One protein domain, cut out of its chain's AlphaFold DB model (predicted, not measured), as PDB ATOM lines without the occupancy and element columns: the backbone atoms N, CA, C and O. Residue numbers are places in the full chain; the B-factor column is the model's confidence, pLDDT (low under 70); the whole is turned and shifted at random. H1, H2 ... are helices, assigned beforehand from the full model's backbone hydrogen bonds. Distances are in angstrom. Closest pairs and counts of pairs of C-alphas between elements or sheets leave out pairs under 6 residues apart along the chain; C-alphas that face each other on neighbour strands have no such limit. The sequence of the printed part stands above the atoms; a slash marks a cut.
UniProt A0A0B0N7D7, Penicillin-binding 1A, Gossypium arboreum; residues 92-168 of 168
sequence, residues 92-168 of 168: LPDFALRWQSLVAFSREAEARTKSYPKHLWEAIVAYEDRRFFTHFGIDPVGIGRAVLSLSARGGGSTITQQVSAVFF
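What this domain is: This is residues 92 to 168 of the 168 residues of the protein "Penicillin-binding 1A" of Gossypium arboreum (UniProt A0A0B0N7D7). The model is an open, flat arch of helices round an empty middle: the long helix H1 makes one leg, H2 comes back as the other, and H4 runs from the end of H2 back toward the early part of H1. H3 lies off the far side of this frame, away from H1. The printed part has 77 residues with four named helices, H1, H2, H3 and H4 along the chain, and no named strand; the class is all helix. The whole is loose, with a radius of gyration of the C-alphas of 14.7 A, and spans 38 by 37 by 19 A.

Where its parts are: H1, the longest helix, holds residues 95 to 113 and measures 25.8 A from C-alpha 95 at (160.963, 158.683, 149.942) to C-alpha 113 at (164.107, 140.669, 131.718). H2 is residues 118 to 128, 16.1 A long. H3 is residues 140 to 148, 12.1 A long. H4 is residues 159 to 167, 12.6 A long, and ends with C-alpha 167 at (162.392, 149.639, 148.824).

How they stand to each other: H1 and H4 only just touch, with 3 pairs of C-alphas within 8 A, through residues 98 to 102 of H1 alone. Their closest C-alphas, of Arg 98 and Phe 167, are 6.2 A apart. They run opposite ways at a steep tilt of 53 degrees. H2 and H4 are close but not clearly touching, with the closest C-alphas, of Glu 128 and Ile 159, 7.0 A apart. Their lines are about perpendicular, at 84 degrees. H3 touches no helix. In H1, H2, H3 and H4 every O i to N i+4 pair is within hydrogen-bond range.

The domain as a whole: The two C-alphas farthest apart, of Pro 93 and His 119, are 39.7 A apart. Residues 103 to 112, which belong to H1, and residues 114 to 120, of which 118 to 120 belong to H2, stand free. The link from H1 to H2 is tight, that from H3 to H4 short, and that from H2 to H3, 11 residues, long. The printed part has no cut, and no printed residue is under 70 in pLDDT.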
ATOM      1  N   LEU A  92     157.910 160.717 155.514       83.75
ATOM      2  CA  LEU A  92     158.747 159.929 154.616       83.75
ATOM      3  C   LEU A  92     159.912 160.784 154.055       83.75
ATOM      4  O   LEU A  92     159.955 161.066 152.853       83.75
ATOM      5  N   PRO A  93     160.882 161.184 154.902       84.31
ATOM      6  CA  PRO A  93     161.960 162.106 154.518       84.31
ATOM      7  C   PRO A  93     162.827 161.579 153.362       84.31
ATOM      8  O   PRO A  93     163.226 162.346 152.488       84.31
ATOM      9  N   ASP A  94     163.034 160.260 153.290       88.31
ATOM     10  CA  ASP A  94     163.880 159.617 152.274       88.31
ATOM     11  C   ASP A  94     163.103 159.066 151.070       88.31
ATOM     12  O   ASP A  94     163.681 158.435 150.180       88.31
ATOM     13  N   PHE A  95     161.785 159.278 151.001       88.38
ATOM     14  CA  PHE A  95     160.963 158.683 149.942       88.38
ATOM     15  C   PHE A  95     161.406 159.091 148.546       88.38
ATOM     16  O   PHE A  95     161.418 158.253 147.649       88.38
ATOM     17  N   ALA A  96     161.832 160.342 148.359       88.12
ATOM     18  CA  ALA A  96     162.319 160.810 147.067       88.12
ATOM     19  C   ALA A  96     163.548 160.013 146.590       88.12
ATOM     20  O   ALA A  96     163.598 159.611 145.427       88.12
ATOM     21  N   LEU A  97     164.502 159.733 147.483       91.38
ATOM     22  CA  LEU A  97     165.703 158.952 147.167       91.38
ATOM     23  C   LEU A  97     165.355 157.486 146.884       91.38
ATOM     24  O   LEU A  97     165.810 156.905 145.899       91.38
ATOM     25  N   ARG A  98     164.487 156.898 147.710       92.56
ATOM     26  CA  ARG A  98     164.036 155.505 147.573       92.56
ATOM     27  C   ARG A  98     163.231 155.290 146.294       92.56
ATOM     28  O   ARG A  98     163.428 154.296 145.598       92.56
ATOM     29  N   TRP A  99     162.390 156.259 145.934       91.38
ATOM     30  CA  TRP A  99     161.658 156.280 144.672       91.38
ATOM     31  C   TRP A  99     162.601 156.363 143.469       91.38
ATOM     32  O   TRP A  99     162.443 155.608 142.514       91.38
ATOM     33  N   GLN A 100     163.616 157.231 143.516       93.50
ATOM     34  CA  GLN A 100     164.623 157.311 142.454       93.50
ATOM     35  C   GLN A 100     165.392 155.994 142.299       93.50
ATOM     36  O   GLN A 100     165.579 155.534 141.173       93.50
ATOM     37  N   SER A 101     165.771 155.360 143.412       93.19
ATOM     38  CA  SER A 101     166.408 154.039 143.418       93.19
ATOM     39  C   SER A 101     165.512 152.972 142.782       93.19
ATOM     40  O   SER A 101     165.949 152.250 141.888       93.19
ATOM     41  N   LEU A 102     164.226 152.933 143.151       93.94
ATOM     42  CA  LEU A 102     163.246 152.019 142.562       93.94
ATOM     43  C   LEU A 102     163.093 152.230 141.047       93.94
ATOM     44  O   LEU A 102     163.054 151.258 140.297       93.94
ATOM     45  N   VAL A 103     163.024 153.482 140.583       93.94
ATOM     46  CA  VAL A 103     162.908 153.812 139.150       93.94
ATOM     47  C   VAL A 103     164.185 153.460 138.379       93.94
ATOM     48  O   VAL A 103     164.112 153.013 137.233       93.94
ATOM     49  N   ALA A 104     165.361 153.656 138.976       93.56
ATOM     50  CA  ALA A 104     166.625 153.252 138.367       93.56
ATOM     51  C   ALA A 104     166.709 151.723 138.245       93.56
ATOM     52  O   ALA A 104     166.980 151.202 137.160       93.56
ATOM     53  N   PHE A 105     166.382 151.014 139.328       94.88
ATOM     54  CA  PHE A 105     166.323 149.557 139.365       94.88
ATOM     55  C   PHE A 105     165.312 148.988 138.364       94.88
ATOM     56  O   PHE A 105     165.631 148.040 137.652       94.88
ATOM     57  N   SER A 106     164.105 149.559 138.267       93.62
ATOM     58  CA  SER A 106     163.060 149.028 137.384       93.62
ATOM     59  C   SER A 106     163.478 149.065 135.914       93.62
ATOM     60  O   SER A 106     163.287 148.083 135.200       93.62
ATOM     61  N   ARG A 107     164.135 150.144 135.471       94.38
ATOM     62  CA  ARG A 107     164.671 150.250 134.104       94.38
ATOM     63  C   ARG A 107     165.736 149.200 133.812       94.38
ATOM     64  O   ARG A 107     165.737 148.604 132.735       94.38
ATOM     65  N   GLU A 108     166.639 148.966 134.759       94.50
ATOM     66  CA  GLU A 108     167.659 147.927 134.630       94.50
ATOM     67  C   GLU A 108     167.032 146.525 134.601       94.50
ATOM     68  O   GLU A 108     167.374 145.697 133.751       94.50
ATOM     69  N   ALA A 109     166.070 146.271 135.488       92.19
ATOM     70  CA  ALA A 109     165.340 145.015 135.553       92.19
ATOM     71  C   ALA A 109     164.579 144.736 134.249       92.19
ATOM     72  O   ALA A 109     164.648 143.620 133.733       92.19
ATOM     73  N   GLU A 110     163.909 145.732 133.662       92.50
ATOM     74  CA  GLU A 110     163.236 145.609 132.364       92.50
ATOM     75  C   GLU A 110     164.213 145.254 131.235       92.50
ATOM     76  O   GLU A 110     163.914 144.389 130.406       92.50
ATOM     77  N   ALA A 111     165.393 145.882 131.205       93.31
ATOM     78  CA  ALA A 111     166.416 145.593 130.202       93.31
ATOM     79  C   ALA A 111     166.923 144.146 130.302       93.31
ATOM     80  O   ALA A 111     167.012 143.454 129.287       93.31
ATOM     81  N   ARG A 112     167.182 143.662 131.523       91.94
ATOM     82  CA  ARG A 112     167.610 142.276 131.769       91.94
ATOM     83  C   ARG A 112     166.492 141.277 131.472       91.94
ATOM     84  O   ARG A 112     166.737 140.271 130.809       91.94
ATOM     85  N   THR A 113     165.257 141.577 131.875       90.81
ATOM     86  CA  THR A 113     164.107 140.669 131.718       90.81
ATOM     87  C   THR A 113     163.811 140.357 130.253       90.81
ATOM     88  O   THR A 113     163.389 139.248 129.941       90.81
ATOM     89  N   LYS A 114     164.117 141.277 129.326       90.62
ATOM     90  CA  LYS A 114     164.014 141.024 127.877       90.62
ATOM     91  C   LYS A 114     164.866 139.845 127.393       90.62
ATOM     92  O   LYS A 114     164.503 139.232 126.394       90.62
ATOM     93  N   SER A 115     165.971 139.534 128.073       93.06
ATOM     94  CA  SER A 115     166.835 138.391 127.740       93.06
ATOM     95  C   SER A 115     166.382 137.069 128.361       93.06
ATOM     96  O   SER A 115     166.879 136.013 127.971       93.06
ATOM     97  N   TYR A 116     165.443 137.093 129.311       93.31
ATOM     98  CA  TYR A 116     165.025 135.884 130.009       93.31
ATOM     99  C   TYR A 116     164.004 135.064 129.210       93.31
ATOM    100  O   TYR A 116     163.150 135.620 128.511       93.31
ATOM    101  N   PRO A 117     164.033 133.724 129.337       95.38
ATOM    102  CA  PRO A 117     163.010 132.881 128.743       95.38
ATOM    103  C   PRO A 117     161.626 133.182 129.326       95.38
ATOM    104  O   PRO A 117     161.469 133.344 130.536       95.38
ATOM    105  N   LYS A 118     160.586 133.185 128.482       91.38
ATOM    106  CA  LYS A 118     159.209 133.497 128.913       91.38
ATOM    107  C   LYS A 118     158.700 132.591 130.040       91.38
ATOM    108  O   LYS A 118     158.079 133.066 130.980       91.38
ATOM    109  N   HIS A 119     159.028 131.305 129.988       94.38
ATOM    110  CA  HIS A 119     158.587 130.344 130.998       94.38
ATOM    111  C   HIS A 119     159.162 130.622 132.397       94.38
ATOM    112  O   HIS A 119     158.584 130.175 133.381       94.38
ATOM    113  N   LEU A 120     160.277 131.358 132.506       94.19
ATOM    114  CA  LEU A 120     160.890 131.673 133.793       94.19
ATOM    115  C   LEU A 120     160.015 132.633 134.607       94.19
ATOM    116  O   LEU A 120     159.669 132.328 135.747       94.19
ATOM    117  N   TRP A 121     159.625 133.772 134.024       91.50
ATOM    118  CA  TRP A 121     158.790 134.743 134.738       91.50
ATOM    119  C   TRP A 121     157.378 134.191 134.984       91.50
ATOM    120  O   TRP A 121     156.803 134.438 136.039       91.50
ATOM    121  N   GLU A 122     156.851 133.374 134.064       92.19
ATOM    122  CA  GLU A 122     155.576 132.670 134.248       92.19
ATOM    123  C   GLU A 122     155.632 131.690 135.430       92.19
ATOM    124  O   GLU A 122     154.694 131.641 136.226       92.19
ATOM    125  N   ALA A 123     156.733 130.945 135.584       94.25
ATOM    126  CA  ALA A 123     156.925 130.026 136.704       94.25
ATOM    127  C   ALA A 123     157.024 130.767 138.045       94.25
ATOM    128  O   ALA A 123     156.397 130.344 139.014       94.25
ATOM    129  N   ILE A 124     157.752 131.888 138.087       92.69
ATOM    130  CA  ILE A 124     157.876 132.726 139.290       92.69
ATOM    131  C   ILE A 124     156.507 133.279 139.694       92.69
ATOM    132  O   ILE A 124     156.098 133.113 140.840       92.69
ATOM    133  N   VAL A 125     155.757 133.862 138.751       92.56
ATOM    134  CA  VAL A 125     154.402 134.371 139.021       92.56
ATOM    135  C   VAL A 125     153.480 133.235 139.477       92.56
ATOM    136  O   VAL A 125     152.742 133.392 140.441       92.56
ATOM    137  N   ALA A 126     153.540 132.051 138.863       91.69
ATOM    138  CA  ALA A 126     152.718 130.911 139.275       91.69
ATOM    139  C   ALA A 126     153.087 130.334 140.659       91.69
ATOM    140  O   ALA A 126     152.246 129.688 141.301       91.69
ATOM    141  N   TYR A 127     154.327 130.522 141.108       90.44
ATOM    142  CA  TYR A 127     154.797 130.050 142.407       90.44
ATOM    143  C   TYR A 127     154.500 131.056 143.525       90.44
ATOM    144  O   TYR A 127     153.854 130.686 144.504       90.44
ATOM    145  N   GLU A 128     154.900 132.317 143.345       90.06
ATOM    146  CA  GLU A 128     154.787 133.376 144.359       90.06
ATOM    147  C   GLU A 128     153.383 133.989 144.415       90.06
ATOM    148  O   GLU A 128     152.794 134.127 145.485       90.06
ATOM    149  N   ASP A 129     152.808 134.333 143.259       92.31
ATOM    150  CA  ASP A 129     151.581 135.125 143.188       92.31
ATOM    151  C   ASP A 129     150.719 134.745 141.974       92.31
ATOM    152  O   ASP A 129     150.661 135.421 140.943       92.31
ATOM    153  N   ARG A 130     149.996 133.625 142.107       89.75
ATOM    154  CA  ARG A 130     149.160 133.038 141.037       89.75
ATOM    155  C   ARG A 130     148.104 133.982 140.466       89.75
ATOM    156  O   ARG A 130     147.529 133.680 139.421       89.75
ATOM    157  N   ARG A 131     147.783 135.067 141.169       90.19
ATOM    158  CA  ARG A 131     146.737 136.021 140.788       90.19
ATOM    159  C   ARG A 131     147.257 137.430 140.601       90.19
ATOM    160  O   ARG A 131     146.434 138.336 140.498       90.19
ATOM    161  N   PHE A 132     148.564 137.577 140.427       92.12
ATOM    162  CA  PHE A 132     149.234 138.849 140.209       92.12
ATOM    163  C   PHE A 132     148.487 139.788 139.244       92.12
ATOM    164  O   PHE A 132     148.262 140.954 139.546       92.12
ATOM    165  N   PHE A 133     148.005 139.270 138.107       92.56
ATOM    166  CA  PHE A 133     147.296 140.062 137.087       92.56
ATOM    167  C   PHE A 133     145.803 140.314 137.361       92.56
ATOM    168  O   PHE A 133     145.131 140.957 136.558       92.56
ATOM    169  N   THR A 134     145.251 139.765 138.443       92.12
ATOM    170  CA  THR A 134     143.830 139.899 138.818       92.12
ATOM    171  C   THR A 134     143.627 140.917 139.938       92.12
ATOM    172  O   THR A 134     142.524 141.440 140.084       92.12
ATOM    173  N   HIS A 135     144.664 141.214 140.724       91.56
ATOM    174  CA  HIS A 135     144.574 142.135 141.851       91.56
ATOM    175  C   HIS A 135     145.439 143.386 141.670       91.56
ATOM    176  O   HIS A 135     146.457 143.388 140.986       91.56
ATOM    177  N   PHE A 136     145.066 144.461 142.359       90.69
ATOM    178  CA  PHE A 136     145.752 145.756 142.302       90.69
ATOM    179  C   PHE A 136     146.885 145.848 143.340       90.69
ATOM    180  O   PHE A 136     146.948 146.782 144.129       90.69
ATOM    181  N   GLY A 137     147.757 144.834 143.381       87.56
ATOM    182  CA  GLY A 137     148.901 144.766 144.307       87.56
ATOM    183  C   GLY A 137     148.627 144.232 145.723       87.56
ATOM    184  O   GLY A 137     149.579 143.890 146.414       87.56
ATOM    185  N   ILE A 138     147.375 144.071 146.152       90.50
ATOM    186  CA  ILE A 138     147.010 143.359 147.394       90.50
ATOM    187  C   ILE A 138     146.082 142.208 147.021       90.50
ATOM    188  O   ILE A 138     145.134 142.436 146.273       90.50
ATOM    189  N   ASP A 139     146.320 141.005 147.550       92.38
ATOM    190  CA  ASP A 139     145.487 139.821 147.298       92.38
ATOM    191  C   ASP A 139     144.666 139.429 148.548       92.38
ATOM    192  O   ASP A 139     145.134 138.628 149.364       92.38
ATOM    193  N   PRO A 140     143.418 139.920 148.714       90.81
ATOM    194  CA  PRO A 140     142.590 139.617 149.886       90.81
ATOM    195  C   PRO A 140     142.328 138.126 150.067       90.81
ATOM    196  O   PRO A 140     142.275 137.616 151.183       90.81
ATOM    197  N   VAL A 141     142.176 137.396 148.963       89.38
ATOM    198  CA  VAL A 141     141.911 135.960 149.022       89.38
ATOM    199  C   VAL A 141     143.212 135.194 149.289       89.38
ATOM    200  O   VAL A 141     143.172 134.110 149.863       89.38
ATOM    201  N   GLY A 142     144.365 135.726 148.875       87.00
ATOM    202  CA  GLY A 142     145.685 135.174 149.186       87.00
ATOM    203  C   GLY A 142     145.985 135.311 150.672       87.00
ATOM    204  O   GLY A 142     146.337 134.326 151.319       87.00
ATOM    205  N   ILE A 143     145.711 136.492 151.226       90.19
ATOM    206  CA  ILE A 143     145.758 136.777 152.662       90.19
ATOM    207  C   ILE A 143     144.786 135.866 153.417       90.19
ATOM    208  O   ILE A 143     145.198 135.175 154.340       90.19
ATOM    209  N   GLY A 144     143.522 135.781 152.989       91.06
ATOM    210  CA  GLY A 144     142.528 134.903 153.613       91.06
ATOM    211  C   GLY A 144     142.946 133.430 153.596       91.06
ATOM    212  O   GLY A 144     142.858 132.750 154.613       91.06
ATOM    213  N   ARG A 145     143.486 132.935 152.474       88.69
ATOM    214  CA  ARG A 145     144.045 131.576 152.376       88.69
ATOM    215  C   ARG A 145     145.217 131.385 153.333       88.69
ATOM    216  O   ARG A 145     145.285 130.345 153.985       88.69
ATOM    217  N   ALA A 146     146.138 132.342 153.399       90.56
ATOM    218  CA  ALA A 146     147.297 132.270 154.281       90.56
ATOM    219  C   ALA A 146     146.863 132.243 155.751       90.56
ATOM    220  O   ALA A 146     147.305 131.373 156.489       90.56
ATOM    221  N   VAL A 147     145.910 133.086 156.151       92.25
ATOM    222  CA  VAL A 147     145.348 133.087 157.510       92.25
ATOM    223  C   VAL A 147     144.655 131.758 157.824       92.25
ATOM    224  O   VAL A 147     144.955 131.142 158.840       92.25
ATOM    225  N   LEU A 148     143.787 131.263 156.936       92.56
ATOM    226  CA  LEU A 148     143.047 130.009 157.150       92.56
ATOM    227  C   LEU A 148     143.939 128.764 157.145       92.56
ATOM    228  O   LEU A 148     143.592 127.754 157.749       92.56
ATOM    229  N   SER A 149     145.066 128.812 156.437       88.81
ATOM    230  CA  SER A 149     146.027 127.707 156.381       88.81
ATOM    231  C   SER A 149     147.219 127.884 157.318       88.81
ATOM    232  O   SER A 149     148.127 127.063 157.253       88.81
ATOM    233  N   LEU A 150     147.249 128.933 158.155       86.50
ATOM    234  CA  LEU A 150     148.424 129.331 158.947       86.50
ATOM    235  C   LEU A 150     149.714 129.326 158.099       86.50
ATOM    236  O   LEU A 150     150.750 128.796 158.490       86.50
ATOM    237  N   SER A 151     149.624 129.861 156.882       84.06
ATOM    238  CA  SER A 151     150.692 129.897 155.875       84.06
ATOM    239  C   SER A 151     151.200 128.527 155.392       84.06
ATOM    240  O   SER A 151     152.110 128.472 154.566       84.06
ATOM    241  N   ALA A 152     150.587 127.408 155.797       81.06
ATOM    242  CA  ALA A 152     150.979 126.063 155.362       81.06
ATOM    243  C   ALA A 152     150.754 125.820 153.857       81.06
ATOM    244  O   ALA A 152     151.319 124.894 153.279       81.06
ATOM    245  N   ARG A 153     149.919 126.641 153.205       77.88
ATOM    246  CA  ARG A 153     149.652 126.600 151.755       77.88
ATOM    247  C   ARG A 153     150.249 127.801 151.007       77.88
ATOM    248  O   ARG A 153     149.728 128.186 149.958       77.88
ATOM    249  N   GLY A 154     151.318 128.385 151.551       77.69
ATOM    250  CA  GLY A 154     152.032 129.536 150.995       77.69
ATOM    251  C   GLY A 154     151.688 130.865 151.674       77.69
ATOM    252  O   GLY A 154     150.780 130.944 152.503       77.69
ATOM    253  N   GLY A 155     152.427 131.912 151.299       81.94
ATOM    254  CA  GLY A 155     152.247 133.271 151.811       81.94
ATOM    255  C   GLY A 155     151.004 133.979 151.260       81.94
ATOM    256  O   GLY A 155     150.439 133.593 150.232       81.94
ATOM    257  N   GLY A 156     150.565 135.013 151.982       85.56
ATOM    258  CA  GLY A 156     149.520 135.946 151.544       85.56
ATOM    259  C   GLY A 156     150.067 137.216 150.885       85.56
ATOM    260  O   GLY A 156     149.281 138.015 150.383       85.56
ATOM    261  N   SER A 157     151.390 137.405 150.906       92.56
ATOM    262  CA  SER A 157     152.062 138.586 150.366       92.56
ATOM    263  C   SER A 157     152.160 138.527 148.844       92.56
ATOM    264  O   SER A 157     152.543 137.500 148.290       92.56
ATOM    265  N   THR A 158     151.868 139.637 148.175       94.00
ATOM    266  CA  THR A 158     151.981 139.758 146.712       94.00
ATOM    267  C   THR A 158     153.401 140.128 146.290       94.00
ATOM    268  O   THR A 158     154.163 140.703 147.072       94.00
ATOM    269  N   ILE A 159     153.746 139.910 145.016       92.44
ATOM    270  CA  ILE A 159     155.032 140.381 144.455       92.44
ATOM    271  C   ILE A 159     155.172 141.904 144.625       92.44
ATOM    272  O   ILE A 159     156.257 142.402 144.918       92.44
ATOM    273  N   THR A 160     154.069 142.656 144.506       93.50
ATOM    274  CA  THR A 160     154.079 144.117 144.714       93.50
ATOM    275  C   THR A 160     154.470 144.464 146.147       93.50
ATOM    276  O   THR A 160     155.321 145.321 146.348       93.50
ATOM    277  N   GLN A 161     153.912 143.766 147.140       93.25
ATOM    278  CA  GLN A 161     154.247 143.980 148.548       93.25
ATOM    279  C   GLN A 161     155.684 143.572 148.875       93.25
ATOM    280  O   GLN A 161     156.334 144.258 149.656       93.25
ATOM    281  N   GLN A 162     156.195 142.498 148.267       93.19
ATOM    282  CA  GLN A 162     157.590 142.087 148.438       93.19
ATOM    283  C   GLN A 162     158.552 143.155 147.900       93.19
ATOM    284  O   GLN A 162     159.485 143.545 148.597       93.19
ATOM    285  N   VAL A 163     158.289 143.694 146.703       93.19
ATOM    286  CA  VAL A 163     159.072 144.814 146.155       93.19
ATOM    287  C   VAL A 163     158.937 146.041 147.053       93.19
ATOM    288  O   VAL A 163     159.940 146.650 147.411       93.19
ATOM    289  N   SER A 164     157.721 146.379 147.488       92.12
ATOM    290  CA  SER A 164     157.517 147.487 148.417       92.12
ATOM    291  C   SER A 164     158.302 147.304 149.709       92.12
ATOM    292  O   SER A 164     158.908 148.266 150.128       92.12
ATOM    293  N   ALA A 165     158.371 146.115 150.305       90.75
ATOM    294  CA  ALA A 165     159.108 145.888 151.550       90.75
ATOM    295  C   ALA A 165     160.639 145.998 151.406       90.75
ATOM    296  O   ALA A 165     161.331 146.225 152.390       90.75
ATOM    297  N   VAL A 166     161.185 145.819 150.198       90.56
ATOM    298  CA  VAL A 166     162.628 145.973 149.937       90.56
ATOM    299  C   VAL A 166     163.009 147.442 149.748       90.56
ATOM    300  O   VAL A 166     164.097 147.859 150.140       90.56
ATOM    301  N   PHE A 167     162.126 148.233 149.133       87.88
ATOM    302  CA  PHE A 167     162.392 149.639 148.824       87.88
ATOM    303  C   PHE A 167     161.808 150.618 149.851       87.88
ATOM    304  O   PHE A 167     162.373 151.701 149.953       87.88
ATOM    305  N   PHE A 168     160.709 150.239 150.525       85.94
ATOM    306  CA  PHE A 168     159.799 150.804 151.569       85.94
ATOM    307  C   PHE A 168     160.159 150.591 153.042       85.94
ATOM    308  O   PHE A 168     160.061 151.535 153.864       85.94
TER     309      PHE A 168